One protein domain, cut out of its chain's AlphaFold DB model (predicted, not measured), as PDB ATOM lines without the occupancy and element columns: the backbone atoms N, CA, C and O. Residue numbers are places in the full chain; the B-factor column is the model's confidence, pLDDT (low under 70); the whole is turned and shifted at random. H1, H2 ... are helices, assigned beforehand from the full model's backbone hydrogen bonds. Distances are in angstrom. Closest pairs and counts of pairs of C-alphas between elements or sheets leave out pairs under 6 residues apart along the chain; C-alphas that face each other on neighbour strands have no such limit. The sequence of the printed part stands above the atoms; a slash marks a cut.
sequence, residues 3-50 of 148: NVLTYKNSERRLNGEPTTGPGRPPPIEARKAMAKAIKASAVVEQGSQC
ATOM      1  N   ASN A   3     190.988 242.393 180.310       88.94
ATOM      2  CA  ASN A   3     191.853 242.767 181.440       88.94
ATOM      3  C   ASN A   3     191.510 242.011 182.735       88.94
ATOM      4  O   ASN A   3     192.414 241.582 183.443       88.94
ATOM      5  N   VAL A   4     190.219 241.777 183.005       87.00
ATOM      6  CA  VAL A   4     189.757 240.986 184.164       87.00
ATOM      7  C   VAL A   4     190.253 239.542 184.072       87.00
ATOM      8  O   VAL A   4     190.771 239.002 185.044       87.00
ATOM      9  N   LEU A   5     190.150 238.924 182.891       87.31
ATOM     10  CA  LEU A   5     190.646 237.565 182.672       87.31
ATOM     11  C   LEU A   5     192.177 237.496 182.790       87.31
ATOM     12  O   LEU A   5     192.706 236.578 183.409       87.31
ATOM     13  N   THR A   6     192.892 238.486 182.248       88.12
ATOM     14  CA  THR A   6     194.351 238.592 182.389       88.12
ATOM     15  C   THR A   6     194.777 238.708 183.852       88.12
ATOM     16  O   THR A   6     195.737 238.045 184.246       88.12
ATOM     17  N   TYR A   7     194.061 239.501 184.656       89.25
ATOM     18  CA  TYR A   7     194.305 239.629 186.092       89.25
ATOM     19  C   TYR A   7     194.127 238.283 186.806       89.25
ATOM     20  O   TYR A   7     195.094 237.768 187.358       89.25
ATOM     21  N   LYS A   8     192.950 237.648 186.676       88.00
ATOM     22  CA  LYS A   8     192.638 236.358 187.326       88.00
ATOM     23  C   LYS A   8     193.585 235.229 186.906       88.00
ATOM     24  O   LYS A   8     193.971 234.395 187.715       88.00
ATOM     25  N   ASN A   9     194.002 235.186 185.640       87.81
ATOM     26  CA  ASN A   9     194.971 234.191 185.168       87.81
ATOM     27  C   ASN A   9     196.368 234.412 185.758       87.81
ATOM     28  O   ASN A   9     197.086 233.451 186.015       87.81
ATOM     29  N   SER A  10     196.767 235.668 185.948       89.31
ATOM     30  CA  SER A  10     198.074 236.007 186.517       89.31
ATOM     31  C   SER A  10     198.105 235.791 188.032       89.31
ATOM     32  O   SER A  10     199.096 235.284 188.544       89.31
ATOM     33  N   GLU A  11     197.009 236.095 188.723       88.94
ATOM     34  CA  GLU A  11     196.813 235.821 190.151       88.94
ATOM     35  C   GLU A  11     196.899 234.318 190.451       88.94
ATOM     36  O   GLU A  11     197.689 233.903 191.294       88.94
ATOM     37  N   ARG A  12     196.211 233.477 189.666       87.06
ATOM     38  CA  ARG A  12     196.314 232.010 189.774       87.06
ATOM     39  C   ARG A  12     197.741 231.488 189.600       87.06
ATOM     40  O   ARG A  12     198.176 230.640 190.369       87.06
ATOM     41  N   ARG A  13     198.506 232.047 188.652       87.50
ATOM     42  CA  ARG A  13     199.930 231.706 188.462       87.50
ATOM     43  C   ARG A  13     200.791 232.073 189.673       87.50
ATOM     44  O   ARG A  13     201.728 231.343 189.969       87.50
ATOM     45  N   LEU A  14     200.503 233.191 190.348       86.88
ATOM     46  CA  LEU A  14     201.210 233.577 191.576       86.88
ATOM     47  C   LEU A  14     200.856 232.675 192.756       86.88
ATOM     48  O   LEU A  14     201.727 232.395 193.571       86.88
ATOM     49  N   ASN A  15     199.615 232.196 192.809       87.31
ATOM     50  CA  ASN A  15     199.143 231.272 193.839       87.31
ATOM     51  C   ASN A  15     199.572 229.815 193.579       87.31
ATOM     52  O   ASN A  15     199.234 228.934 194.361       87.31
ATOM     53  N   GLY A  16     200.304 229.548 192.489       82.75
ATOM     54  CA  GLY A  16     200.756 228.204 192.120       82.75
ATOM     55  C   GLY A  16     199.652 227.301 191.566       82.75
ATOM     56  O   GLY A  16     199.864 226.097 191.436       82.75
ATOM     57  N   GLU A  17     198.483 227.850 191.224       83.25
ATOM     58  CA  GLU A  17     197.399 227.055 190.657       83.25
ATOM     59  C   GLU A  17     197.715 226.592 189.223       83.25
ATOM     60  O   GLU A  17     198.304 227.343 188.428       83.25
ATOM     61  N   PRO A  18     197.261 225.381 188.842       72.12
ATOM     62  CA  PRO A  18     197.371 224.897 187.476       72.12
ATOM     63  C   PRO A  18     196.718 225.871 186.494       72.12
ATOM     64  O   PRO A  18     195.590 226.330 186.681       72.12
ATOM     65  N   THR A  19     197.416 226.174 185.398       67.25
ATOM     66  CA  THR A  19     196.860 227.040 184.354       67.25
ATOM     67  C   THR A  19     195.699 226.312 183.676       67.25
ATOM     68  O   THR A  19     195.907 225.382 182.903       67.25
ATOM     69  N   THR A  20     194.462 226.715 183.973       63.69
ATOM     70  CA  THR A  20     193.262 226.122 183.366       63.69
ATOM     71  C   THR A  20     193.092 226.670 181.947       63.69
ATOM     72  O   THR A  20     192.451 227.701 181.733       63.69
ATOM     73  N   GLY A  21     193.725 226.033 180.963       65.88
ATOM     74  CA  GLY A  21     193.515 226.348 179.551       65.88
ATOM     75  C   GLY A  21     194.541 225.705 178.614       65.88
ATOM     76  O   GLY A  21     195.680 225.478 179.016       65.88
ATOM     77  N   PRO A  22     194.163 225.425 177.356       64.50
ATOM     78  CA  PRO A  22     195.104 224.966 176.347       64.50
ATOM     79  C   PRO A  22     196.058 226.102 175.959       64.50
ATOM     80  O   PRO A  22     195.625 227.193 175.588       64.50
ATOM     81  N   GLY A  23     197.363 225.840 176.023       72.31
ATOM     82  CA  GLY A  23     198.392 226.742 175.505       72.31
ATOM     83  C   GLY A  23     199.525 227.050 176.480       72.31
ATOM     84  O   GLY A  23     199.499 226.712 177.660       72.31
ATOM     85  N   ARG A  24     200.557 227.708 175.948       75.62
ATOM     86  CA  ARG A  24     201.734 228.134 176.708       75.62
ATOM     87  C   ARG A  24     201.389 229.348 177.587       75.62
ATOM     88  O   ARG A  24     200.758 230.284 177.084       75.62
ATOM     89  N   PRO A  25     201.848 229.403 178.852       69.00
ATOM     90  CA  PRO A  25     201.734 230.604 179.668       69.00
ATOM     91  C   PRO A  25     202.375 231.812 178.968       69.00
ATOM     92  O   PRO A  25     203.433 231.665 178.346       69.00
ATOM     93  N   PRO A  26     201.784 233.017 179.068       74.81
ATOM     94  CA  PRO A  26     202.408 234.218 178.537       74.81
ATOM     95  C   PRO A  26     203.820 234.404 179.121       74.81
ATOM     96  O   PRO A  26     203.990 234.231 180.332       74.81
ATOM     97  N   PRO A  27     204.809 234.834 178.311       75.75
ATOM     98  CA  PRO A  27     206.184 235.055 178.773       75.75
ATOM     99  C   PRO A  27     206.298 236.236 179.748       75.75
ATOM    100  O   PRO A  27     207.348 236.479 180.326       75.75
ATOM    101  N   ILE A  28     205.221 237.005 179.914       83.19
ATOM    102  CA  ILE A  28     205.174 238.137 180.830       83.19
ATOM    103  C   ILE A  28     205.055 237.612 182.265       83.19
ATOM    104  O   ILE A  28     204.155 236.822 182.582       83.19
ATOM    105  N   GLU A  29     205.932 238.129 183.125       88.56
ATOM    106  CA  GLU A  29     205.880 237.968 184.577       88.56
ATOM    107  C   GLU A  29     204.483 238.263 185.130       88.56
ATOM    108  O   GLU A  29     203.881 239.300 184.825       88.56
ATOM    109  N   ALA A  30     203.965 237.369 185.974       86.94
ATOM    110  CA  ALA A  30     202.585 237.435 186.453       86.94
ATOM    111  C   ALA A  30     202.280 238.758 187.185       86.94
ATOM    112  O   ALA A  30     201.269 239.405 186.904       86.94
ATOM    113  N   ARG A  31     203.209 239.244 188.021       90.44
ATOM    114  CA  ARG A  31     203.081 240.546 188.709       90.44
ATOM    115  C   ARG A  31     202.991 241.720 187.730       90.44
ATOM    116  O   ARG A  31     202.180 242.628 187.908       90.44
ATOM    117  N   LYS A  32     203.789 241.692 186.658       92.94
ATOM    118  CA  LYS A  32     203.794 242.738 185.623       92.94
ATOM    119  C   LYS A  32     202.490 242.728 184.820       92.94
ATOM    120  O   LYS A  32     201.966 243.792 184.487       92.94
ATOM    121  N   ALA A  33     201.947 241.544 184.539       90.12
ATOM    122  CA  ALA A  33     200.660 241.388 183.871       90.12
ATOM    123  C   ALA A  33     199.491 241.911 184.727       90.12
ATOM    124  O   ALA A  33     198.638 242.626 184.201       90.12
ATOM    125  N   MET A  34     199.489 241.648 186.040       91.50
ATOM    126  CA  MET A  34     198.496 242.198 186.974       91.50
ATOM    127  C   MET A  34     198.553 243.723 187.051       91.50
ATOM    128  O   MET A  34     197.529 244.375 186.876       91.50
ATOM    129  N   ALA A  35     199.743 244.307 187.226       92.44
ATOM    130  CA  ALA A  35     199.903 245.761 187.284       92.44
ATOM    131  C   ALA A  35     199.412 246.448 185.996       92.44
ATOM    132  O   ALA A  35     198.785 247.506 186.042       92.44
ATOM    133  N   LYS A  36     199.652 245.825 184.834       92.50
ATOM    134  CA  LYS A  36     199.125 246.302 183.548       92.50
ATOM    135  C   LYS A  36     197.599 246.199 183.488       92.50
ATOM    136  O   LYS A  36     196.960 247.116 182.985       92.50
ATOM    137  N   ALA A  37     197.021 245.108 183.989       90.81
ATOM    138  CA  ALA A  37     195.576 244.902 183.998       90.81
ATOM    139  C   ALA A  37     194.845 245.889 184.925       90.81
ATOM    140  O   ALA A  37     193.812 246.417 184.516       90.81
ATOM    141  N   ILE A  38     195.411 246.178 186.104       91.19
ATOM    142  CA  ILE A  38     194.926 247.198 187.048       91.19
ATOM    143  C   ILE A  38     194.902 248.568 186.361       91.19
ATOM    144  O   ILE A  38     193.845 249.170 186.222       91.19
ATOM    145  N   LYS A  39     196.037 249.014 185.804       92.44
ATOM    146  CA  LYS A  39     196.129 250.320 185.121       92.44
ATOM    147  C   LYS A  39     195.215 250.443 183.898       92.44
ATOM    148  O   LYS A  39     194.811 251.541 183.538       92.44
ATOM    149  N   ALA A  40     194.922 249.332 183.226       91.62
ATOM    150  CA  ALA A  40     194.101 249.322 182.020       91.62
ATOM    151  C   ALA A  40     192.590 249.218 182.300       91.62
ATOM    152  O   ALA A  40     191.801 249.248 181.352       91.62
ATOM    153  N   SER A  41     192.154 249.010 183.548       89.38
ATOM    154  CA  SER A  41     190.736 248.829 183.860       89.38
ATOM    155  C   SER A  41     190.385 249.238 185.285       89.38
ATOM    156  O   SER A  41     190.742 248.548 186.234       89.38
ATOM    157  N   ALA A  42     189.535 250.261 185.402       87.00
ATOM    158  CA  ALA A  42     188.965 250.698 186.678       87.00
ATOM    159  C   ALA A  42     188.228 249.570 187.428       87.00
ATOM    160  O   ALA A  42     188.268 249.506 188.649       87.00
ATOM    161  N   VAL A  43     187.599 248.634 186.703       85.19
ATOM    162  CA  VAL A  43     186.930 247.467 187.309       85.19
ATOM    163  C   VAL A  43     187.939 246.516 187.955       85.19
ATOM    164  O   VAL A  43     187.674 245.983 189.027       85.19
ATOM    165  N   VAL A  44     189.091 246.293 187.312       86.44
ATOM    166  CA  VAL A  44     190.161 245.438 187.855       86.44
ATOM    167  C   VAL A  44     190.851 246.123 189.025       86.44
ATOM    168  O   VAL A  44     191.111 245.476 190.028       86.44
ATOM    169  N   GLU A  45     191.119 247.422 188.919       87.94
ATOM    170  CA  GLU A  45     191.670 248.219 190.013       87.94
ATOM    171  C   GLU A  45     190.766 248.173 191.247       87.94
ATOM    172  O   GLU A  45     191.206 247.753 192.316       87.94
ATOM    173  N   GLN A  46     189.481 248.489 191.081       84.94
ATOM    174  CA  GLN A  46     188.512 248.430 192.167       84.94
ATOM    175  C   GLN A  46     188.365 247.007 192.720       84.94
ATOM    176  O   GLN A  46     188.393 246.821 193.933       84.94
ATOM    177  N   GLY A  47     188.277 245.995 191.853       81.19
ATOM    178  CA  GLY A  47     188.211 244.592 192.265       81.19
ATOM    179  C   GLY A  47     189.470 244.088 192.976       81.19
ATOM    180  O   GLY A  47     189.361 243.218 193.825       81.19
ATOM    181  N   SER A  48     190.652 244.642 192.682       81.12
ATOM    182  CA  SER A  48     191.902 244.266 193.362       81.12
ATOM    183  C   SER A  48     192.013 244.820 194.784       81.12
ATOM    184  O   SER A  48     192.705 244.245 195.616       81.12
ATOM    185  N   GLN A  49     191.342 245.940 195.061       81.06
ATOM    186  CA  GLN A  49     191.366 246.611 196.365       81.06
ATOM    187  C   GLN A  49     190.184 246.208 197.256       81.06
ATOM    188  O   GLN A  49     190.203 246.440 198.462       81.06
ATOM    189  N   CYS A  50     189.140 245.627 196.665       74.81
ATOM    190  CA  CYS A  50     187.919 245.237 197.352       74.81
ATOM    191  C   CYS A  50     187.948 243.739 197.691       74.81
ATOM    192  O   CYS A  50     188.173 242.906 196.823       74.81
TER     193      CYS A  50
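AT A GLANCE: This is residues 3 to 50 of the 148 residues of an uncharacterized protein of Trichuris suis (pig whipworm) (UniProt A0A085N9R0). A helical hairpin, H1 and H2 side by side and running opposite ways, has a short third helix, H3, at one end and the long loop of residues 15 to 29 at the other. H3 folds back after H2 and packs on residues 3 to 7 of H1. The printed part has 48 residues with three named helices, in the order H1, H2, H3, and no named strand; the class is all helix. The whole is compact, with a radius of gyration of the C-alphas of 10.5 A, and elongated, spanning 28 by 18 by 16 A.

IN THESE COORDINATES: Find C-alpha 3 at (191.853, 242.767, 181.440); from there H1, the longest helix, covers residues 3 to 14 and measures 16.6 A. Go on to C-alpha 30 at (202.585, 237.435, 186.453), where H2 begins; it takes residues 30 to 39 over 14.5 A. H3, residues 42 to 49, is 10.8 A long and ends with C-alpha 49 at (191.366, 246.611, 196.365).

HOW THE PARTS SIT: Start at H1, which touches H2; their closest C-alphas, those of Ser 10 and Ala 30, are 4.7 A apart. The two form a helical hairpin, running opposite ways at a shallow tilt of 27 degrees. With residues 3 to 7 alone, H1 touches H3, and the closest C-alphas, those of Val 4 and Val 44, are 5.8 A apart. H1 and H3 run the same way at a shallow tilt of 29 degrees. H2 and H3 touch only at the corner by their link, where the closest C-alphas, those of Ile 38 and Glu 45, are 4.5 A apart; they run opposite ways at a steep tilt of 55 degrees. In H1, H2 and H3 every O i to N i+4 pair is within hydrogen-bond range.

THE WHOLE: Look at Gly 23 and Cys 50 for the two C-alphas farthest apart, 30.5 A. The link from H1 to H2 is long, with 15 residues, and the link from H2 to H3 is tight, with 2. The printed part has no cut. Its mean pLDDT is 83.8; residues 19 to 22 and residue 25 are under 70.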